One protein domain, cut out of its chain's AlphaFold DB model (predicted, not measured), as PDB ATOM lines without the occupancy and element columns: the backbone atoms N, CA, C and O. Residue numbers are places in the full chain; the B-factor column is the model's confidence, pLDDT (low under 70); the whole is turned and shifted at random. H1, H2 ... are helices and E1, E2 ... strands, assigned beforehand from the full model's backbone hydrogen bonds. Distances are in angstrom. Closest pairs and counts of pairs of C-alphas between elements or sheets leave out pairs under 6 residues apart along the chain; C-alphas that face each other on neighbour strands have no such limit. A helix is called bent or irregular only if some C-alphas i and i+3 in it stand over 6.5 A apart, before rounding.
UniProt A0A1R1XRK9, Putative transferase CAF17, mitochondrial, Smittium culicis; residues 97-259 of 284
ATOM      1  N   LYS A  97       3.060  62.564 100.689       85.81
ATOM      2  CA  LYS A  97       1.844  62.754  99.906       85.81
ATOM      3  C   LYS A  97       1.762  61.663  98.842       85.81
ATOM      4  O   LYS A  97       2.766  61.335  98.211       85.81
ATOM      5  N   LEU A  98       0.584  61.073  98.661       91.69
ATOM      6  CA  LEU A  98       0.375  59.980  97.713       91.69
ATOM      7  C   LEU A  98      -0.378  60.465  96.468       91.69
ATOM      8  O   LEU A  98      -1.526  60.100  96.247       91.69
ATOM      9  N   ASP A  99       0.290  61.259  95.629       89.38
ATOM     10  CA  ASP A  99      -0.321  61.915  94.456       89.38
ATOM     11  C   ASP A  99      -0.734  60.963  93.320       89.38
ATOM     12  O   ASP A  99      -1.440  61.356  92.398       89.38
ATOM     13  N   LYS A 100      -0.275  59.707  93.343       94.88
ATOM     14  CA  LYS A 100      -0.623  58.676  92.342       94.88
ATOM     15  C   LYS A 100      -1.764  57.765  92.799       94.88
ATOM     16  O   LYS A 100      -1.934  56.659  92.284       94.88
ATOM     17  N   ARG A 101      -2.512  58.202  93.810       95.12
ATOM     18  CA  ARG A 101      -3.648  57.482  94.374       95.12
ATOM     19  C   ARG A 101      -4.912  58.306  94.160       95.12
ATOM     20  O   ARG A 101      -4.911  59.505  94.410       95.12
ATOM     21  N   GLY A 102      -5.967  57.649  93.696       96.06
ATOM     22  CA  GLY A 102      -7.289  58.230  93.505       96.06
ATOM     23  C   GLY A 102      -8.268  57.787  94.589       96.06
ATOM     24  O   GLY A 102      -8.036  56.789  95.280       96.06
ATOM     25  N   LEU A 103      -9.371  58.525  94.720       96.88
ATOM     26  CA  LEU A 103     -10.452  58.238  95.660       96.88
ATOM     27  C   LEU A 103     -11.803  58.180  94.956       96.88
ATOM     28  O   LEU A 103     -12.217  59.125  94.288       96.88
ATOM     29  N   ILE A 104     -12.527  57.088  95.186       97.75
ATOM     30  CA  ILE A 104     -13.918  56.926  94.762       97.75
ATOM     31  C   ILE A 104     -14.799  56.933  96.008       97.75
ATOM     32  O   ILE A 104     -14.572  56.165  96.942       97.75
ATOM     33  N   GLN A 105     -15.819  57.783  96.027       95.94
ATOM     34  CA  GLN A 105     -16.850  57.775  97.054       95.94
ATOM     35  C   GLN A 105     -18.009  56.875  96.632       95.94
ATOM     36  O   GLN A 105     -18.549  57.019  95.534       95.94
ATOM     37  N   VAL A 106     -18.429  55.998  97.541       95.62
ATOM     38  CA  VAL A 106     -19.608  55.140  97.409       95.62
ATOM     39  C   VAL A 106     -20.524  55.397  98.602       95.62
ATOM     40  O   VAL A 106     -20.121  55.276  99.757       95.62
ATOM     41  N   SER A 107     -21.759  55.802  98.327       92.81
ATOM     42  CA  SER A 107     -22.723  56.230  99.349       92.81
ATOM     43  C   SER A 107     -24.131  55.777  98.993       92.81
ATOM     44  O   SER A 107     -24.502  55.845  97.827       92.81
ATOM     45  N   GLY A 108     -24.923  55.342  99.970       90.94
ATOM     46  CA  GLY A 108     -26.291  54.872  99.741       90.94
ATOM     47  C   GLY A 108     -26.689  53.763 100.706       90.94
ATOM     48  O   GLY A 108     -25.851  53.289 101.466       90.94
ATOM     49  N   GLU A 109     -27.957  53.360 100.658       90.88
ATOM     50  CA  GLU A 109     -28.517  52.285 101.493       90.88
ATOM     51  C   GLU A 109     -27.829  50.942 101.193       90.88
ATOM     52  O   GLU A 109     -27.362  50.258 102.096       90.88
ATOM     53  N   ASP A 110     -27.627  50.641  99.908       93.38
ATOM     54  CA  ASP A 110     -27.049  49.370  99.449       93.38
ATOM     55  C   ASP A 110     -25.518  49.416  99.274       93.38
ATOM     56  O   ASP A 110     -24.934  48.550  98.620       93.38
ATOM     57  N   ALA A 111     -24.840  50.447  99.794       93.50
ATOM     58  CA  ALA A 111     -23.409  50.644  99.553       93.50
ATOM     59  C   ALA A 111     -22.555  49.509 100.141       93.50
ATOM     60  O   ALA A 111     -21.630  49.034  99.484       93.50
ATOM     61  N   GLU A 112     -22.881  49.052 101.355       92.25
ATOM     62  CA  GLU A 112     -22.206  47.914 101.986       92.25
ATOM     63  C   GLU A 112     -22.393  46.636 101.164       92.25
ATOM     64  O   GLU A 112     -21.413  45.956 100.865       92.25
ATOM     65  N   LEU A 113     -23.633  46.344 100.759       93.00
ATOM     66  CA  LEU A 113     -23.984  45.137 100.012       93.00
ATOM     67  C   LEU A 113     -23.282  45.084  98.648       93.00
ATOM     68  O   LEU A 113     -22.720  44.053  98.281       93.00
ATOM     69  N   LEU A 114     -23.274  46.207  97.921       94.44
ATOM     70  CA  LEU A 114     -22.573  46.326  96.643       94.44
ATOM     71  C   LEU A 114     -21.075  46.049  96.804       94.44
ATOM     72  O   LEU A 114     -20.502  45.284  96.029       94.44
ATOM     73  N   LEU A 115     -20.434  46.665  97.803       94.75
ATOM     74  CA  LEU A 115     -19.000  46.486  98.029       94.75
ATOM     75  C   LEU A 115     -18.682  45.062  98.476       94.75
ATOM     76  O   LEU A 115     -17.770  44.455  97.928       94.75
ATOM     77  N   GLN A 116     -19.484  44.493  99.376       93.94
ATOM     78  CA  GLN A 116     -19.319  43.128  99.866       93.94
ATOM     79  C   GLN A 116     -19.297  42.086  98.736       93.94
ATOM     80  O   GLN A 116     -18.569  41.102  98.839       93.94
ATOM     81  N   GLY A 117     -20.069  42.292  97.662       92.44
ATOM     82  CA  GLY A 117     -20.084  41.397  96.500       92.44
ATOM     83  C   GLY A 117     -18.896  41.559  95.542       92.44
ATOM     84  O   GLY A 117     -18.681  40.695  94.694       92.44
ATOM     85  N   LEU A 118     -18.131  42.649  95.652       93.88
ATOM     86  CA  LEU A 118     -17.042  42.996  94.728       93.88
ATOM     87  C   LEU A 118     -15.653  42.956  95.374       93.88
ATOM     88  O   LEU A 118     -14.646  42.939  94.659       93.88
ATOM     89  N   THR A 119     -15.593  42.963  96.704       95.12
ATOM     90  CA  THR A 119     -14.354  42.996  97.481       95.12
ATOM     91  C   THR A 119     -14.055  41.661  98.149       95.12
ATOM     92  O   THR A 119     -14.957  40.928  98.538       95.12
ATOM     93  N   THR A 120     -12.774  41.358  98.354       94.31
ATOM     94  CA  THR A 120     -12.341  40.114  99.014       94.31
ATOM     95  C   THR A 120     -12.548  40.091 100.528       94.31
ATOM     96  O   THR A 120     -12.582  39.012 101.115       94.31
ATOM     97  N   ASN A 121     -12.645  41.257 101.171       91.75
ATOM     98  CA  ASN A 121     -12.775  41.363 102.622       91.75
ATOM     99  C   ASN A 121     -14.188  41.743 103.051       91.75
ATOM    100  O   ASN A 121     -14.972  42.306 102.294       91.75
ATOM    101  N   GLN A 122     -14.484  41.439 104.314       90.44
ATOM    102  CA  GLN A 122     -15.803  41.641 104.887       90.44
ATOM    103  C   GLN A 122     -16.049  43.117 105.236       90.44
ATOM    104  O   GLN A 122     -15.425  43.666 106.147       90.44
ATOM    105  N   MET A 123     -17.018  43.731 104.562       90.50
ATOM    106  CA  MET A 123     -17.418  45.127 104.747       90.50
ATOM    107  C   MET A 123     -18.113  45.387 106.090       90.50
ATOM    108  O   MET A 123     -17.972  46.479 106.649       90.50
ATOM    109  N   SER A 124     -18.750  44.369 106.678       84.81
ATOM    110  CA  SER A 124     -19.395  44.475 107.999       84.81
ATOM    111  C   SER A 124     -18.419  44.768 109.145       84.81
ATOM    112  O   SER A 124     -18.819  45.179 110.233       84.81
ATOM    113  N   LEU A 125     -17.107  44.619 108.915       82.69
ATOM    114  CA  LEU A 125     -16.078  45.032 109.873       82.69
ATOM    115  C   LEU A 125     -16.012  46.553 110.052       82.69
ATOM    116  O   LEU A 125     -15.536  47.021 111.086       82.69
ATOM    117  N   ILE A 126     -16.456  47.319 109.051       83.69
ATOM    118  CA  ILE A 126     -16.307  48.777 109.012       83.69
ATOM    119  C   ILE A 126     -17.619  49.537 108.844       83.69
ATOM    120  O   ILE A 126     -17.601  50.761 108.970       83.69
ATOM    121  N   SER A 127     -18.739  48.853 108.604       76.19
ATOM    122  CA  SER A 127     -20.051  49.473 108.376       76.19
ATOM    123  C   SER A 127     -20.550  50.314 109.548       76.19
ATOM    124  O   SER A 127     -21.054  51.413 109.333       76.19
ATOM    125  N   CYS A 128     -20.289  49.878 110.779       69.81
ATOM    126  CA  CYS A 128     -20.608  50.624 111.998       69.81
ATOM    127  C   CYS A 128     -19.571  51.698 112.364       69.81
ATOM    128  O   CYS A 128     -19.580  52.197 113.482       69.81
ATOM    129  N   GLY A 129     -18.648  52.044 111.466       66.94
ATOM    130  CA  GLY A 129     -17.689  53.126 111.667       66.94
ATOM    131  C   GLY A 129     -16.330  52.703 112.222       66.94
ATOM    132  O   GLY A 129     -15.834  53.275 113.190       66.94
ATOM    133  N   GLY A 130     -15.697  51.716 111.584       69.56
ATOM    134  CA  GLY A 130     -14.354  51.228 111.928       69.56
ATOM    135  C   GLY A 130     -13.176  52.098 111.439       69.56
ATOM    136  O   GLY A 130     -13.328  53.220 110.946       69.56
ATOM    137  N   SER A 131     -11.958  51.558 111.546       71.31
ATOM    138  CA  SER A 131     -10.717  52.181 111.048       71.31
ATOM    139  C   SER A 131     -10.494  52.006 109.538       71.31
ATOM    140  O   SER A 131      -9.523  52.536 109.015       71.31
ATOM    141  N   GLY A 132     -11.397  51.331 108.824       85.19
ATOM    142  CA  GLY A 132     -11.217  50.955 107.420       85.19
ATOM    143  C   GLY A 132     -10.606  49.562 107.261       85.19
ATOM    144  O   GLY A 132     -10.216  48.927 108.241       85.19
ATOM    145  N   ILE A 133     -10.530  49.085 106.022       90.56
ATOM    146  CA  ILE A 133      -9.929  47.795 105.665       90.56
ATOM    147  C   ILE A 133      -9.110  47.922 104.386       90.56
ATOM    148  O   ILE A 133      -9.452  48.684 103.488       90.56
ATOM    149  N   GLN A 134      -8.043  47.137 104.281       93.19
ATOM    150  CA  GLN A 134      -7.440  46.830 102.986       93.19
ATOM    151  C   GLN A 134      -8.258  45.720 102.318       93.19
ATOM    152  O   GLN A 134      -8.727  44.827 103.016       93.19
ATOM    153  N   THR A 135      -8.439  45.743 101.003       95.19
ATOM    154  CA  THR A 135      -9.130  44.688 100.251       95.19
ATOM    155  C   THR A 135      -8.694  44.675  98.788       95.19
ATOM    156  O   THR A 135      -8.006  45.582  98.341       95.19
ATOM    157  N   ALA A 136      -9.117  43.670  98.025       96.12
ATOM    158  CA  ALA A 136      -8.943  43.639  96.584       96.12
ATOM    159  C   ALA A 136     -10.300  43.611  95.873       96.12
ATOM    160  O   ALA A 136     -11.224  42.944  96.335       96.12
ATOM    161  N   PHE A 137     -10.401  44.305  94.738       96.56
ATOM    162  CA  PHE A 137     -11.523  44.187  93.810       96.56
ATOM    163  C   PHE A 137     -11.264  43.059  92.824       96.56
ATOM    164  O   PHE A 137     -10.169  42.963  92.261       96.56
ATOM    165  N   LEU A 138     -12.282  42.237  92.591       93.94
ATOM    166  CA  LEU A 138     -12.213  41.122  91.656       93.94
ATOM    167  C   LEU A 138     -13.039  41.401  90.401       93.94
ATOM    168  O   LEU A 138     -14.068  42.072  90.431       93.94
ATOM    169  N   LEU A 139     -12.584  40.846  89.284       90.81
ATOM    170  CA  LEU A 139     -13.406  40.666  88.096       90.81
ATOM    171  C   LEU A 139     -14.386  39.503  88.309       90.81
ATOM    172  O   LEU A 139     -14.180  38.644  89.165       90.81
ATOM    173  N   SER A 140     -15.411  39.417  87.460       86.62
ATOM    174  CA  SER A 140     -16.410  38.335  87.491       86.62
ATOM    175  C   SER A 140     -15.822  36.927  87.324       86.62
ATOM    176  O   SER A 140     -16.438  35.949  87.730       86.62
ATOM    177  N   ASN A 141     -14.617  36.810  86.760       90.25
ATOM    178  CA  ASN A 141     -13.877  35.551  86.627       90.25
ATOM    179  C   ASN A 141     -12.990  35.216  87.846       90.25
ATOM    180  O   ASN A 141     -12.192  34.283  87.776       90.25
ATOM    181  N   GLY A 142     -13.065  36.001  88.924       87.12
ATOM    182  CA  GLY A 142     -12.277  35.821  90.144       87.12
ATOM    183  C   GLY A 142     -10.840  36.351  90.080       87.12
ATOM    184  O   GLY A 142     -10.119  36.262  91.072       87.12
ATOM    185  N   ARG A 143     -10.394  36.923  88.951       92.56
ATOM    186  CA  ARG A 143      -9.064  37.551  88.865       92.56
ATOM    187  C   ARG A 143      -9.052  38.889  89.595       92.56
ATOM    188  O   ARG A 143     -10.014  39.650  89.526       92.56
ATOM    189  N   VAL A 144      -7.932  39.198  90.241       95.00
ATOM    190  CA  VAL A 144      -7.733  40.483  90.918       95.00
ATOM    191  C   VAL A 144      -7.640  41.604  89.885       95.00
ATOM    192  O   VAL A 144      -6.798  41.558  88.991       95.00
ATOM    193  N   LEU A 145      -8.499  42.612  90.033       95.69
ATOM    194  CA  LEU A 145      -8.459  43.855  89.268       95.69
ATOM    195  C   LEU A 145      -7.573  44.897  89.955       95.69
ATOM    196  O   LEU A 145      -6.761  45.549  89.304       95.69
ATOM    197  N   ALA A 146      -7.750  45.071  91.268       96.38
ATOM    198  CA  ALA A 146      -7.112  46.143  92.022       96.38
ATOM    199  C   ALA A 146      -6.917  45.786  93.495       96.38
ATOM    200  O   ALA A 146      -7.811  45.198  94.095       96.38
ATOM    201  N   ASP A 147      -5.809  46.229  94.091       95.00
ATOM    202  CA  ASP A 147      -5.668  46.361  95.549       95.00
ATOM    203  C   ASP A 147      -6.153  47.755  95.974       95.00
ATOM    204  O   ASP A 147      -5.854  48.761  95.317       95.00
ATOM    205  N   ALA A 148      -6.914  47.816  97.060       96.19
ATOM    206  CA  ALA A 148      -7.616  49.009  97.498       96.19
ATOM    207  C   ALA A 148      -7.666  49.120  99.024       96.19
ATOM    208  O   ALA A 148      -7.600  48.138  99.764       96.19
ATOM    209  N   PHE A 149      -7.847  50.345  99.504       95.62
ATOM    210  CA  PHE A 149      -8.177  50.608 100.901       95.62
ATOM    211  C   PHE A 149      -9.559  51.240 100.978       95.62
ATOM    212  O   PHE A 149      -9.847  52.188 100.253       95.62
ATOM    213  N   VAL A 150     -10.416  50.727 101.853       95.12
ATOM    214  CA  VAL A 150     -11.791  51.198 102.022       95.12
ATOM    215  C   VAL A 150     -11.950  51.818 103.400       95.12
ATOM    216  O   VAL A 150     -11.651  51.194 104.418       95.12
ATOM    217  N   TYR A 151     -12.440  53.052 103.435       91.25
ATOM    218  CA  TYR A 151     -12.564  53.864 104.637       91.25
ATOM    219  C   TYR A 151     -14.029  54.214 104.878       91.25
ATOM    220  O   TYR A 151     -14.631  54.849 104.011       91.25
ATOM    221  N   PRO A 152     -14.611  53.883 106.041       87.62
ATOM    222  CA  PRO A 152     -15.903  54.429 106.419       87.62
ATOM    223  C   PRO A 152     -15.744  55.910 106.795       87.62
ATOM    224  O   PRO A 152     -14.805  56.308 107.496       87.62
ATOM    225  N   VAL A 153     -16.665  56.742 106.319       83.12
ATOM    226  CA  VAL A 153     -16.739  58.163 106.662       83.12
ATOM    227  C   VAL A 153     -17.634  58.312 107.889       83.12
ATOM    228  O   VAL A 153     -18.858  58.385 107.787       83.12
ATOM    229  N   ASN A 154     -17.014  58.377 109.064       68.12
ATOM    230  CA  ASN A 154     -17.705  58.435 110.354       68.12
ATOM    231  C   ASN A 154     -18.162  59.874 110.666       68.12
ATOM    232  O   ASN A 154     -17.573  60.541 111.516       68.12
ATOM    233  N   LYS A 155     -19.173  60.392 109.952       65.69
ATOM    234  CA  LYS A 155     -19.738  61.731 110.212       65.69
ATOM    235  C   LYS A 155     -21.007  61.641 111.078       65.69
ATOM    236  O   LYS A 155     -21.970  61.016 110.648       65.69
ATOM    237  N   PRO A 156     -21.055  62.301 112.252       51.75
ATOM    238  CA  PRO A 156     -22.118  62.105 113.243       51.75
ATOM    239  C   PRO A 156     -23.473  62.782 112.946       51.75
ATOM    240  O   PRO A 156     -24.344  62.724 113.807       51.75
ATOM    241  N   SER A 157     -23.691  63.460 111.806       47.50
ATOM    242  CA  SER A 157     -24.811  64.423 111.726       47.50
ATOM    243  C   SER A 157     -25.515  64.647 110.377       47.50
ATOM    244  O   SER A 157     -26.177  65.673 110.232       47.50
ATOM    245  N   SER A 158     -25.432  63.768 109.371       44.06
ATOM    246  CA  SER A 158     -26.213  64.015 108.130       44.06
ATOM    247  C   SER A 158     -26.676  62.812 107.326       44.06
ATOM    248  O   SER A 158     -27.521  62.987 106.453       44.06
ATOM    249  N   PHE A 159     -26.178  61.604 107.582       52.69
ATOM    250  CA  PHE A 159     -26.471  60.486 106.695       52.69
ATOM    251  C   PHE A 159     -27.127  59.338 107.445       52.69
ATOM    252  O   PHE A 159     -26.587  58.836 108.421       52.69
ATOM    253  N   SER A 160     -28.295  58.925 106.948       61.72
ATOM    254  CA  SER A 160     -29.004  57.719 107.393       61.72
ATOM    255  C   SER A 160     -28.220  56.433 107.095       61.72
ATOM    256  O   SER A 160     -28.562  55.382 107.621       61.72
ATOM    257  N   HIS A 161     -27.187  56.502 106.245       71.12
ATOM    258  CA  HIS A 161     -26.438  55.349 105.744       71.12
ATOM    259  C   HIS A 161     -24.933  55.639 105.708       71.12
ATOM    260  O   HIS A 161     -24.518  56.774 105.452       71.12
ATOM    261  N   THR A 162     -24.119  54.603 105.911       75.75
ATOM    262  CA  THR A 162     -22.654  54.692 105.900       75.75
ATOM    263  C   THR A 162     -22.129  55.076 104.514       75.75
ATOM    264  O   THR A 162     -22.674  54.708 103.471       75.75
ATOM    265  N   HIS A 163     -21.064  55.870 104.488       88.06
ATOM    266  CA  HIS A 163     -20.360  56.241 103.263       88.06
ATOM    267  C   HIS A 163     -18.963  55.665 103.276       88.06
ATOM    268  O   HIS A 163     -18.305  55.662 104.317       88.06
ATOM    269  N   TYR A 164     -18.500  55.243 102.109       93.44
ATOM    270  CA  TYR A 164     -17.187  54.656 101.940       93.44
ATOM    271  C   TYR A 164     -16.359  55.478 100.963       93.44
ATOM    272  O   TYR A 164     -16.846  55.897  99.914       93.44
ATOM    273  N   LEU A 165     -15.098  55.693 101.314       95.06
ATOM    274  CA  LEU A 165     -14.070  56.153 100.392       95.06
ATOM    275  C   LEU A 165     -13.185  54.970 100.022       95.06
ATOM    276  O   LEU A 165     -12.772  54.215 100.898       95.06
ATOM    277  N   ILE A 166     -12.900  54.817  98.738       97.25
ATOM    278  CA  ILE A 166     -12.088  53.735  98.189       97.25
ATOM    279  C   ILE A 166     -10.828  54.357  97.605       97.25
ATOM    280  O   ILE A 166     -10.891  55.058  96.598       97.25
ATOM    281  N   GLU A 167      -9.696  54.109  98.251       96.88
ATOM    282  CA  GLU A 167      -8.374  54.534  97.808       96.88
ATOM    283  C   GLU A 167      -7.768  53.479  96.882       96.88
ATOM    284  O   GLU A 167      -7.622  52.314  97.263       96.88
ATOM    285  N   ILE A 168      -7.369  53.895  95.684       97.06
ATOM    286  CA  ILE A 168      -6.850  53.016  94.633       97.06
ATOM    287  C   ILE A 168      -5.699  53.682  93.873       97.06
ATOM    288  O   ILE A 168      -5.511  54.890  93.957       97.06
ATOM    289  N   ASP A 169      -4.892  52.907  93.147       96.69
ATOM    290  CA  ASP A 169      -3.950  53.467  92.170       96.69
ATOM    291  C   ASP A 169      -4.725  54.183  91.054       96.69
ATOM    292  O   ASP A 169      -5.647  53.619  90.459       96.69
ATOM    293  N   ASP A 170      -4.357  55.434  90.785       96.12
ATOM    294  CA  ASP A 170      -5.085  56.292  89.848       96.12
ATOM    295  C   ASP A 170      -5.108  55.709  88.421       96.12
ATOM    296  O   ASP A 170      -6.100  55.846  87.710       96.12
ATOM    297  N   ARG A 171      -4.088  54.926  88.036       96.88
ATOM    298  CA  ARG A 171      -3.992  54.298  86.703       96.88
ATOM    299  C   ARG A 171      -5.108  53.293  86.409       96.88
ATOM    300  O   ARG A 171      -5.415  53.046  85.248       96.88
ATOM    301  N   ILE A 172      -5.679  52.676  87.444       96.38
ATOM    302  CA  ILE A 172      -6.730  51.648  87.326       96.38
ATOM    303  C   ILE A 172      -8.077  52.115  87.894       96.38
ATOM    304  O   ILE A 172      -9.067  51.383  87.816       96.38
ATOM    305  N   LYS A 173      -8.134  53.332  88.446       96.44
ATOM    306  CA  LYS A 173      -9.323  53.921  89.070       96.44
ATOM    307  C   LYS A 173     -10.534  53.879  88.144       96.44
ATOM    308  O   LYS A 173     -11.592  53.414  88.554       96.44
ATOM    309  N   ASP A 174     -10.367  54.283  86.886       96.62
ATOM    310  CA  ASP A 174     -11.465  54.316  85.915       96.62
ATOM    311  C   ASP A 174     -12.015  52.919  85.604       96.62
ATOM    312  O   ASP A 174     -13.212  52.758  85.365       96.62
ATOM    313  N   GLN A 175     -11.170  51.885  85.643       96.75
ATOM    314  CA  GLN A 175     -11.614  50.501  85.455       96.75
ATOM    315  C   GLN A 175     -12.446  50.027  86.647       96.75
ATOM    316  O   GLN A 175     -13.493  49.406  86.458       96.75
ATOM    317  N   VAL A 176     -12.033  50.368  87.871       97.06
ATOM    318  CA  VAL A 176     -12.813  50.068  89.081       97.06
ATOM    319  C   VAL A 176     -14.109  50.872  89.124       97.06
ATOM    320  O   VAL A 176     -15.151  50.323  89.468       97.06
ATOM    321  N   LEU A 177     -14.096  52.133  88.691       96.81
ATOM    322  CA  LEU A 177     -15.303  52.950  88.581       96.81
ATOM    323  C   LEU A 177     -16.315  52.328  87.606       96.81
ATOM    324  O   LEU A 177     -17.507  52.247  87.913       96.81
ATOM    325  N   ARG A 178     -15.841  51.828  86.457       96.25
ATOM    326  CA  ARG A 178     -16.667  51.076  85.499       96.25
ATOM    327  C   ARG A 178     -17.204  49.786  86.115       96.25
ATOM    328  O   ARG A 178     -18.397  49.531  85.990       96.25
ATOM    329  N   LEU A 179     -16.368  49.012  86.814       95.75
ATOM    330  CA  LEU A 179     -16.790  47.790  87.511       95.75
ATOM    331  C   LEU A 179     -17.930  48.084  88.497       95.75
ATOM    332  O   LEU A 179     -18.980  47.449  88.412       95.75
ATOM    333  N   LEU A 180     -17.747  49.070  89.381       95.94
ATOM    334  CA  LEU A 180     -18.747  49.485  90.370       95.94
ATOM    335  C   LEU A 180     -20.048  49.942  89.698       95.94
ATOM    336  O   LEU A 180     -21.137  49.579  90.135       95.94
ATOM    337  N   THR A 181     -19.941  50.711  88.612       95.44
ATOM    338  CA  THR A 181     -21.106  51.227  87.879       95.44
ATOM    339  C   THR A 181     -21.880  50.108  87.181       95.44
ATOM    340  O   THR A 181     -23.106  50.098  87.243       95.44
ATOM    341  N   MET A 182     -21.192  49.138  86.566       94.62
ATOM    342  CA  MET A 182     -21.844  47.989  85.926       94.62
ATOM    343  C   MET A 182     -22.589  47.107  86.936       94.62
ATOM    344  O   MET A 182     -23.691  46.647  86.649       94.62
ATOM    345  N   HIS A 183     -22.022  46.907  88.128       94.12
ATOM    346  CA  HIS A 183     -22.616  46.059  89.167       94.12
ATOM    347  C   HIS A 183     -23.630  46.793  90.057       94.12
ATOM    348  O   HIS A 183     -24.287  46.159  90.876       94.12
ATOM    349  N   LYS A 184     -23.809  48.111  89.883       93.88
ATOM    350  CA  LYS A 184     -24.782  48.906  90.644       93.88
ATOM    351  C   LYS A 184     -26.231  48.468  90.397       93.88
ATOM    352  O   LYS A 184     -27.022  48.501  91.328       93.88
ATOM    353  N   LEU A 185     -26.613  48.093  89.173       92.38
ATOM    354  CA  LEU A 185     -27.987  47.690  88.812       92.38
ATOM    355  C   LEU A 185     -29.079  48.576  89.462       92.38
ATOM    356  O   LEU A 185     -29.136  49.780  89.211       92.38
ATOM    357  N   ARG A 186     -29.952  47.984  90.290       91.94
ATOM    358  CA  ARG A 186     -31.033  48.664  91.026       91.94
ATOM    359  C   ARG A 186     -30.614  49.152  92.414       91.94
ATOM    360  O   ARG A 186     -31.438  49.741  93.107       91.94
ATOM    361  N   SER A 187     -29.370  48.908  92.823       94.38
ATOM    362  CA  SER A 187     -28.865  49.320  94.127       94.38
ATOM    363  C   SER A 187     -28.913  50.840  94.255       94.38
ATOM    364  O   SER A 187     -28.434  51.582  93.384       94.38
ATOM    365  N   LYS A 188     -29.474  51.316  95.366       93.69
ATOM    366  CA  LYS A 188     -29.630  52.735  95.701       93.69
ATOM    367  C   LYS A 188     -28.299  53.327  96.161       93.69
ATOM    368  O   LYS A 188     -28.127  53.705  97.319       93.69
ATOM    369  N   VAL A 189     -27.341  53.386  95.240       95.12
ATOM    370  CA  VAL A 189     -25.963  53.808  95.501       95.12
ATOM    371  C   VAL A 189     -25.557  54.934  94.555       95.12
ATOM    372  O   VAL A 189     -25.803  54.907  93.347       95.12
ATOM    373  N   LEU A 190     -24.897  55.937  95.112       94.75
ATOM    374  CA  LEU A 190     -24.227  57.020  94.417       94.75
ATOM    375  C   LEU A 190     -22.721  56.761  94.441       94.75
ATOM    376  O   LEU A 190     -22.136  56.608  95.515       94.75
ATOM    377  N   ILE A 191     -22.118  56.729  93.253       96.88
ATOM    378  CA  ILE A 191     -20.690  56.489  93.036       96.88
ATOM    379  C   ILE A 191     -20.113  57.748  92.384       96.88
ATOM    380  O   ILE A 191     -20.675  58.230  91.399       96.88
ATOM    381  N   LYS A 192     -19.033  58.302  92.941       96.38
ATOM    382  CA  LYS A 192     -18.389  59.529  92.447       96.38
ATOM    383  C   LYS A 192     -16.873  59.440  92.563       96.38
ATOM    384  O   LYS A 192     -16.375  58.946  93.568       96.38
ATOM    385  N   ASP A 193     -16.153  59.968  91.579       96.88
ATOM    386  CA  ASP A 193     -14.735  60.291  91.753       96.88
ATOM    387  C   ASP A 193     -14.624  61.556  92.617       96.88
ATOM    388  O   ASP A 193     -15.244  62.574  92.311       96.88
ATOM    389  N   VAL A 194     -13.873  61.463  93.711       95.56
ATOM    390  CA  VAL A 194     -13.626  62.553  94.668       95.56
ATOM    391  C   VAL A 194     -12.127  62.796  94.856       95.56
ATOM    392  O   VAL A 194     -11.703  63.379  95.851       95.56
ATOM    393  N   SER A 195     -11.301  62.358  93.903       93.94
ATOM    394  CA  SER A 195      -9.838  62.475  93.975       93.94
ATOM    395  C   SER A 195      -9.358  63.924  94.117       93.94
ATOM    396  O   SER A 195      -8.335  64.164  94.744       93.94
ATOM    397  N   ASN A 196     -10.109  64.898  93.592       91.75
ATOM    398  CA  ASN A 196      -9.773  66.322  93.710       91.75
ATOM    399  C   ASN A 196     -10.218  66.943  95.050       91.75
ATOM    400  O   ASN A 196      -9.662  67.951  95.486       91.75
ATOM    401  N   ASP A 197     -11.197  66.334  95.724       90.56
ATOM    402  CA  ASP A 197     -11.773  66.858  96.970       90.56
ATOM    403  C   ASP A 197     -10.955  66.462  98.205       90.56
ATOM    404  O   ASP A 197     -11.116  67.036  99.288       90.56
ATOM    405  N   TYR A 198     -10.087  65.462  98.055       90.06
ATOM    406  CA  TYR A 198      -9.325  64.863  99.139       90.06
ATOM    407  C   TYR A 198      -7.851  64.713  98.773       90.06
ATOM    408  O   TYR A 198      -7.486  64.448  97.637       90.06
ATOM    409  N   THR A 199      -6.996  64.819  99.781       88.56
ATOM    410  CA  THR A 199      -5.564  64.548  99.691       88.56
ATOM    411  C   THR A 199      -5.212  63.361 100.580       88.56
ATOM    412  O   THR A 199      -5.678  63.268 101.719       88.56
ATOM    413  N   ILE A 200      -4.377  62.459 100.067       90.44
ATOM    414  CA  ILE A 200      -3.953  61.248 100.769       90.44
ATOM    415  C   ILE A 200      -2.505  61.403 101.226       90.44
ATOM    416  O   ILE A 200      -1.628  61.780 100.444       90.44
ATOM    417  N   TYR A 201      -2.249  61.032 102.475       87.69
ATOM    418  CA  TYR A 201      -0.915  60.979 103.051       87.69
ATOM    419  C   TYR A 201      -0.638  59.611 103.671       87.69
ATOM    420  O   TYR A 201      -1.502  59.006 104.305       87.69
ATOM    421  N   SER A 202       0.593  59.138 103.516       87.56
ATOM    422  CA  SER A 202       1.160  58.082 104.352       87.56
ATOM    423  C   SER A 202       1.992  58.732 105.447       87.56
ATOM    424  O   SER A 202       2.721  59.678 105.163       87.56
ATOM    425  N   ILE A 203       1.872  58.251 106.682       84.75
ATOM    426  CA  ILE A 203       2.601  58.760 107.846       84.75
ATOM    427  C   ILE A 203       3.165  57.569 108.619       84.75
ATOM    428  O   ILE A 203       2.410  56.678 109.000       84.75
ATOM    429  N   TRP A 204       4.467  57.543 108.886       81.00
ATOM    430  CA  TRP A 204       5.134  56.434 109.574       81.00
ATOM    431  C   TRP A 204       6.205  56.916 110.550       81.00
ATOM    432  O   TRP A 204       6.731  58.018 110.431       81.00
ATOM    433  N   GLY A 205       6.519  56.094 111.552       76.00
ATOM    434  CA  GLY A 205       7.460  56.441 112.618       76.00
ATOM    435  C   GLY A 205       7.027  55.930 113.990       76.00
ATOM    436  O   GLY A 205       5.847  55.688 114.249       76.00
ATOM    437  N   ASN A 206       7.994  55.761 114.891       67.38
ATOM    438  CA  ASN A 206       7.775  55.077 116.169       67.38
ATOM    439  C   ASN A 206       6.810  55.822 117.104       67.38
ATOM    440  O   ASN A 206       6.150  55.191 117.926       67.38
ATOM    441  N   SER A 207       6.698  57.150 116.985       65.75
ATOM    442  CA  SER A 207       5.868  57.950 117.897       65.75
ATOM    443  C   SER A 207       4.404  58.097 117.458       65.75
ATOM    444  O   SER A 207       3.574  58.569 118.233       65.75
ATOM    445  N   ILE A 208       4.065  57.655 116.243       63.09
ATOM    446  CA  ILE A 208       2.694  57.678 115.710       63.09
ATOM    447  C   ILE A 208       1.810  56.648 116.403       63.09
ATOM    448  O   ILE A 208       0.683  56.961 116.789       63.09
ATOM    449  N   TYR A 209       2.327  55.434 116.605       57.03
ATOM    450  CA  TYR A 209       1.542  54.332 117.158       57.03
ATOM    451  C   TYR A 209       1.114  54.578 118.603       57.03
ATOM    452  O   TYR A 209       0.023  54.182 118.982       57.03
ATOM    453  N   THR A 210       1.930  55.263 119.402       54.97
ATOM    454  CA  THR A 210       1.615  55.550 120.808       54.97
ATOM    455  C   THR A 210       0.634  56.705 120.976       54.97
ATOM    456  O   THR A 210      -0.094  56.746 121.968       54.97
ATOM    457  N   LYS A 211       0.610  57.644 120.022       52.25
ATOM    458  CA  LYS A 211      -0.224  58.849 120.076       52.25
ATOM    459  C   LYS A 211      -1.565  58.653 119.372       52.25
ATOM    460  O   LYS A 211      -2.592  58.931 119.969       52.25
ATOM    461  N   ILE A 212      -1.576  58.155 118.134       52.53
ATOM    462  CA  ILE A 212      -2.780  58.134 117.281       52.53
ATOM    463  C   ILE A 212      -3.684  56.929 117.560       52.53
ATOM    464  O   ILE A 212      -4.904  57.055 117.520       52.53
ATOM    465  N   LEU A 213      -3.109  55.766 117.869       50.34
ATOM    466  CA  LEU A 213      -3.877  54.539 118.128       50.34
ATOM    467  C   LEU A 213      -4.266  54.380 119.611       50.34
ATOM    468  O   LEU A 213      -4.864  53.373 119.983       50.34
ATOM    469  N   GLY A 214      -3.920  55.352 120.467       42.31
ATOM    470  CA  GLY A 214      -3.767  55.103 121.901       42.31
ATOM    471  C   GLY A 214      -2.614  54.122 122.150       42.31
ATOM    472  O   GLY A 214      -2.007  53.612 121.210       42.31
ATOM    473  N   LYS A 215      -2.265  53.839 123.411       33.69
ATOM    474  CA  LYS A 215      -1.309  52.753 123.696       33.69
ATOM    475  C   LYS A 215      -1.773  51.482 122.958       33.69
ATOM    476  O   LYS A 215      -2.916  51.080 123.184       33.69
ATOM    477  N   PRO A 216      -0.932  50.814 122.149       39.00
ATOM    478  CA  PRO A 216      -1.297  49.565 121.480       39.00
ATOM    479  C   PRO A 216      -1.387  48.365 122.445       39.00
ATOM    480  O   PRO A 216      -1.167  47.238 122.021       39.00
ATOM    481  N   ASP A 217      -1.739  48.587 123.718       38.28
ATOM    482  CA  ASP A 217      -1.632  47.600 124.799       38.28
ATOM    483  C   ASP A 217      -2.878  47.513 125.687       38.28
ATOM    484  O   ASP A 217      -2.842  46.890 126.747       38.28
ATOM    485  N   THR A 218      -4.014  48.089 125.290       34.59
ATOM    486  CA  THR A 218      -5.269  47.559 125.827       34.59
ATOM    487  C   THR A 218      -5.663  46.421 124.905       34.59
ATOM    488  O   THR A 218      -6.050  46.647 123.760       34.59
ATOM    489  N   THR A 219      -5.592  45.194 125.412       35.97
ATOM    490  CA  THR A 219      -6.110  43.949 124.812       35.97
ATOM    491  C   THR A 219      -7.507  44.081 124.182       35.97
ATOM    492  O   THR A 219      -7.889  43.268 123.343       35.97
ATOM    493  N   MET A 220      -8.250  45.137 124.526       31.16
ATOM    494  CA  MET A 220      -9.511  45.546 123.915       31.16
ATOM    495  C   MET A 220      -9.390  46.085 122.484       31.16
ATOM    496  O   MET A 220     -10.251  45.759 121.687       31.16
ATOM    497  N   SER A 221      -8.346  46.836 122.102       41.22
ATOM    498  CA  SER A 221      -8.215  47.371 120.728       41.22
ATOM    499  C   SER A 221      -7.875  46.293 119.694       41.22
ATOM    500  O   SER A 221      -8.132  46.488 118.508       41.22
ATOM    501  N   GLN A 222      -7.282  45.178 120.126       40.41
ATOM    502  CA  GLN A 222      -7.000  44.027 119.263       40.41
ATOM    503  C   GLN A 222      -8.182  43.044 119.195       40.41
ATOM    504  O   GLN A 222      -8.276  42.282 118.240       40.41
ATOM    505  N   ASN A 223      -9.104  43.109 120.165       41.12
ATOM    506  CA  ASN A 223     -10.303  42.274 120.265       41.12
ATOM    507  C   ASN A 223     -11.584  43.123 120.275       41.12
ATOM    508  O   ASN A 223     -12.504  42.860 121.049       41.12
ATOM    509  N   LEU A 224     -11.644  44.172 119.450       47.09
ATOM    510  CA  LEU A 224     -12.904  44.876 119.227       47.09
ATOM    511  C   LEU A 224     -13.841  43.907 118.488       47.09
ATOM    512  O   LEU A 224     -13.446  43.389 117.436       47.09
ATOM    513  N   PRO A 225     -15.051  43.627 119.010       47.97
ATOM    514  CA  PRO A 225     -16.019  42.826 118.281       47.97
ATOM    515  C   PRO A 225     -16.227  43.399 116.874       47.97
ATOM    516  O   PRO A 225     -16.165  44.615 116.663       47.97
ATOM    517  N   LYS A 226     -16.444  42.520 115.894       51.72
ATOM    518  CA  LYS A 226     -16.705  42.924 114.506       51.72
ATOM    519  C   LYS A 226     -17.850  43.944 114.478       51.72
ATOM    520  O   LYS A 226     -18.857  43.734 115.147       51.72
ATOM    521  N   GLY A 227     -17.672  45.050 113.755       48.75
ATOM    522  CA  GLY A 227     -18.663  46.128 113.722       48.75
ATOM    523  C   GLY A 227     -18.661  47.031 114.961       48.75
ATOM    524  O   GLY A 227     -19.614  47.778 115.168       48.75
ATOM    525  N   THR A 228     -17.619  47.011 115.800       49.47
ATOM    526  CA  THR A 228     -17.512  48.017 116.865       49.47
ATOM    527  C   THR A 228     -17.241  49.386 116.258       49.47
ATOM    528  O   THR A 228     -16.291  49.568 115.493       49.47
ATOM    529  N   LEU A 229     -18.066  50.359 116.637       53.31
ATOM    530  CA  LEU A 229     -17.896  51.741 116.230       53.31
ATOM    531  C   LEU A 229     -16.611  52.307 116.845       53.31
ATOM    532  O   LEU A 229     -16.462  52.404 118.065       53.31
ATOM    533  N   VAL A 230     -15.670  52.682 115.982       56.16
ATOM    534  CA  VAL A 230     -14.419  53.332 116.364       56.16
ATOM    535  C   VAL A 230     -14.628  54.835 116.242       56.16
ATOM    536  O   VAL A 230     -14.527  55.425 115.164       56.16
ATOM    537  N   TYR A 231     -14.925  55.471 117.375       48.88
ATOM    538  CA  TYR A 231     -14.976  56.926 117.449       48.88
ATOM    539  C   TYR A 231     -13.567  57.485 117.236       48.88
ATOM    540  O   TYR A 231     -12.690  57.377 118.093       48.88
ATOM    541  N   LYS A 232     -13.346  58.091 116.070       54.97
ATOM    542  CA  LYS A 232     -12.128  58.839 115.759       54.97
ATOM    543  C   LYS A 232     -12.264  60.221 116.404       54.97
ATOM    544  O   LYS A 232     -12.832  61.134 115.815       54.97
ATOM    545  N   PHE A 233     -11.834  60.353 117.659       49.62
ATOM    546  CA  PHE A 233     -11.760  61.654 118.328       49.62
ATOM    547  C   PHE A 233     -10.554  62.422 117.759       49.62
ATOM    548  O   PHE A 233      -9.397  62.076 117.997       49.62
ATOM    549  N   ASN A 234     -10.841  63.422 116.923       50.88
ATOM    550  CA  ASN A 234      -9.895  64.115 116.039       50.88
ATOM    551  C   ASN A 234      -9.021  65.156 116.738       50.88
ATOM    552  O   ASN A 234      -8.994  66.315 116.332       50.88
ATOM    553  N   GLU A 235      -8.280  64.769 117.769       46.53
ATOM    554  CA  GLU A 235      -7.476  65.753 118.503       46.53
ATOM    555  C   GLU A 235      -6.024  65.830 118.016       46.53
ATOM    556  O   GLU A 235      -5.404  66.882 118.108       46.53
ATOM    557  N   ILE A 236      -5.475  64.761 117.430       43.72
ATOM    558  CA  ILE A 236      -4.014  64.654 117.261       43.72
ATOM    559  C   ILE A 236      -3.530  65.105 115.874       43.72
ATOM    560  O   ILE A 236      -2.450  65.676 115.772       43.72
ATOM    561  N   MET A 237      -4.316  64.911 114.806       49.72
ATOM    562  CA  MET A 237      -3.921  65.302 113.432       49.72
ATOM    563  C   MET A 237      -5.020  66.009 112.622       49.72
ATOM    564  O   MET A 237      -4.838  66.270 111.435       49.72
ATOM    565  N   GLY A 238      -6.175  66.300 113.235       55.31
ATOM    566  CA  GLY A 238      -7.335  66.865 112.527       55.31
ATOM    567  C   GLY A 238      -7.844  65.984 111.376       55.31
ATOM    568  O   GLY A 238      -8.417  66.495 110.411       55.31
ATOM    569  N   ALA A 239      -7.557  64.680 111.443       64.38
ATOM    570  CA  ALA A 239      -7.845  63.720 110.395       64.38
ATOM    571  C   ALA A 239      -8.951  62.753 110.816       64.38
ATOM    572  O   ALA A 239      -8.719  61.802 111.559       64.38
ATOM    573  N   ASP A 240     -10.139  62.986 110.274       68.88
ATOM    574  CA  ASP A 240     -11.352  62.229 110.591       68.88
ATOM    575  C   ASP A 240     -11.357  60.837 109.930       68.88
ATOM    576  O   ASP A 240     -12.094  59.935 110.330       68.88
ATOM    577  N   ILE A 241     -10.523  60.648 108.901       80.00
ATOM    578  CA  ILE A 241     -10.498  59.460 108.052       80.00
ATOM    579  C   ILE A 241      -9.060  58.950 107.962       80.00
ATOM    580  O   ILE A 241      -8.193  59.557 107.336       80.00
ATOM    581  N   TRP A 242      -8.802  57.814 108.599       82.94
ATOM    582  CA  TRP A 242      -7.506  57.147 108.583       82.94
ATOM    583  C   TRP A 242      -7.668  55.635 108.715       82.94
ATOM    584  O   TRP A 242      -8.716  55.180 109.183       82.94
ATOM    585  N   LEU A 243      -6.617  54.912 108.329       84.25
ATOM    586  CA  LEU A 243      -6.454  53.458 108.395       84.25
ATOM    587  C   LEU A 243      -4.993  53.117 108.721       84.25
ATOM    588  O   LEU A 243      -4.085  53.830 108.299       84.25
ATOM    589  N   LYS A 244      -4.749  52.010 109.428       83.56
ATOM    590  CA  LYS A 244      -3.403  51.437 109.561       83.56
ATOM    591  C   LYS A 244      -3.045  50.635 108.313       83.56
ATOM    592  O   LYS A 244      -3.803  49.759 107.909       83.56
ATOM    593  N   ASP A 245      -1.890  50.920 107.719       86.94
ATOM    594  CA  ASP A 245      -1.413  50.136 106.586       86.94
ATOM    595  C   ASP A 245      -0.749  48.851 107.093       86.94
ATOM    596  O   ASP A 245       0.328  48.873 107.691       86.94
ATOM    597  N   ASN A 246      -1.425  47.722 106.883       82.44
ATOM    598  CA  ASN A 246      -1.025  46.431 107.437       82.44
ATOM    599  C   ASN A 246      -0.091  45.630 106.522       82.44
ATOM    600  O   ASN A 246       0.359  44.561 106.927       82.44
ATOM    601  N   ARG A 247       0.237  46.116 105.316       85.69
ATOM    602  CA  ARG A 247       1.100  45.357 104.390       85.69
ATOM    603  C   ARG A 247       2.542  45.236 104.899       85.69
ATOM    604  O   ARG A 247       3.257  44.326 104.498       85.69
ATOM    605  N   CYS A 248       2.976  46.142 105.779       82.69
ATOM    606  CA  CYS A 248       4.254  46.055 106.484       82.69
ATOM    607  C   CYS A 248       4.122  46.682 107.883       82.69
ATOM    608  O   CYS A 248       3.553  47.774 107.987       82.69
ATOM    609  N   PRO A 249       4.666  46.065 108.953       76.25
ATOM    610  CA  PRO A 249       4.540  46.580 110.320       76.25
ATOM    611  C   PRO A 249       4.943  48.049 110.495       76.25
ATOM    612  O   PRO A 249       4.345  48.740 111.319       76.25
ATOM    613  N   SER A 250       5.914  48.532 109.714       78.25
ATOM    614  CA  SER A 250       6.471  49.888 109.792       78.25
ATOM    615  C   SER A 250       5.862  50.895 108.809       78.25
ATOM    616  O   SER A 250       6.281  52.048 108.807       78.25
ATOM    617  N   MET A 251       4.878  50.507 107.987       82.00
ATOM    618  CA  MET A 251       4.298  51.400 106.969       82.00
ATOM    619  C   MET A 251       3.363  52.475 107.540       82.00
ATOM    620  O   MET A 251       2.968  53.406 106.841       82.00
ATOM    621  N   GLY A 252       3.053  52.384 108.833       84.31
ATOM    622  CA  GLY A 252       2.351  53.430 109.551       84.31
ATOM    623  C   GLY A 252       0.871  53.513 109.205       84.31
ATOM    624  O   GLY A 252       0.153  52.510 109.163       84.31
ATOM    625  N   LEU A 253       0.401  54.741 109.043       83.25
ATOM    626  CA  LEU A 253      -0.991  55.086 108.827       83.25
ATOM    627  C   LEU A 253      -1.175  55.732 107.460       83.25
ATOM    628  O   LEU A 253      -0.334  56.490 106.977       83.25
ATOM    629  N   ARG A 254      -2.334  55.467 106.876       87.25
ATOM    630  CA  ARG A 254      -2.875  56.190 105.735       87.25
ATOM    631  C   ARG A 254      -3.931  57.144 106.232       87.25
ATOM    632  O   ARG A 254      -4.827  56.745 106.976       87.25
ATOM    633  N   VAL A 255      -3.818  58.389 105.812       86.00
ATOM    634  CA  VAL A 255      -4.661  59.480 106.269       86.00
ATOM    635  C   VAL A 255      -5.274  60.171 105.063       86.00
ATOM    636  O   VAL A 255      -4.567  60.527 104.122       86.00
ATOM    637  N   ILE A 256      -6.592  60.358 105.104       87.88
ATOM    638  CA  ILE A 256      -7.357  61.062 104.081       87.88
ATOM    639  C   ILE A 256      -7.816  62.390 104.660       87.88
ATOM    640  O   ILE A 256      -8.491  62.459 105.689       87.88
ATOM    641  N   LEU A 257      -7.460  63.456 103.960       85.12
ATOM    642  CA  LEU A 257      -7.734  64.822 104.352       85.12
ATOM    643  C   LEU A 257      -8.609  65.480 103.289       85.12
ATOM    644  O   LEU A 257      -8.199  65.595 102.145       85.12
ATOM    645  N   ASN A 258      -9.797  65.958 103.655       85.19
ATOM    646  CA  ASN A 258     -10.564  66.855 102.789       85.19
ATOM    647  C   ASN A 258      -9.751  68.134 102.498       85.19
ATOM    648  O   ASN A 258      -9.218  68.739 103.436       85.19
ATOM    649  N   SER A 259      -9.651  68.518 101.227       80.88
ATOM    650  CA  SER A 259      -8.836  69.644 100.757       80.88
ATOM    651  C   SER A 259      -9.437  71.005 101.134       80.88
ATOM    652  O   SER A 259      -8.706  71.951 101.411       80.88
TER     653      SER A 259
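This is residues 97 to 259 of the 284 residues of the protein "Putative transferase CAF17, mitochondrial" of Smittium culicis (UniProt A0A1R1XRK9). A strongly twisted five-stranded sheet has H1 and H2 over one face, while a small three-stranded sheet covers part of its other face, strands crossed at 70 degrees, as a sandwich, two sheets face to face. H3 and H4 lie towards one end of the longest axis, and residues 214 to 220 stick out. The printed part has 163 residues, with four named helices and eight named strands in the order E1 H1 E2 E3 E4 H2 E5 E6 H3 H4 E7 E8; the sheets, E2 - E3 - E4 - E1 - E5 and E6 - E8 - E7, are antiparallel, and the class is mixed. It is compact, with a radius of gyration of the C-alphas of 15.5 A and spans of 44 by 32 by 31 A.

Find C-alpha 101 at (-3.648, 57.482, 94.374); from there E1 runs 23.4 A to residue 108. Next come H1, residues 111 to 116, E2, 133 to 138, and E3, 144 to 152, which is 22.4 A long and bends by 55 degrees at residue 147. E4, 163 to 169, spans 20.0 A; H2, 170 to 183, begins at (-5.085, 56.292, 89.848), spans 20.3 A and is irregular, with C-alphas 171 and 174 7.5 A apart. Then read E5, 189 to 193, E6, 198 to 204, H3, 206 to 212, H4, 219 to 222, E7, 241 to 244, and E8, 253 to 258, ending at (-10.564, 66.855, 102.789).

In the large sheet look for N 102 and O 168, 2.8 A, between E1 and E4; N 105 and O 192, 2.8 A, between E1 and E5; N 149 and O 167, 3.0 A, between E3 and E4; and N 135 and O 148, 2.8 A, between E2 and E3. E2 E3 E4 form a meander, each strand the antiparallel neighbour of the one before. H1 and H2 are on the same face, giving two layers, helices over a sheet; their closest C-alphas, Leu 114 and His 183, are 7.5 A apart, close but not clearly touching. E4, H2, E5 and E6, H3 H4, E7 are split strand-helix-strand units, same-way strands with another between, with right-handed crossovers. In the small sheet see N 201 and O 255, 2.9 A, between E6 and E8, and N 254 and O 243, 2.8 A, in the hairpin E7 and E8. The closest C-alphas of E3 and E7, Tyr 151 and Ile 241, are 6.9 A apart. H3 only grazes the small sheet; H4 is not on it. Every O i to N i+4 pair is within hydrogen-bond range in H1, 8 of 10 in H2 and 1 of 3 in H3, beside 1 of 4 O i to N i+3 pairs; H4 is too short for an i+4 pair.

The C-alphas farthest apart, Arg 186 and Asn 206, are 46.7 A apart. The printed part has no cut; the links H1 to E2 and H4 to E7 are long. The model's pLDDT is under 70 at residues 128 to 130, 154 to 160 and 206 to 240.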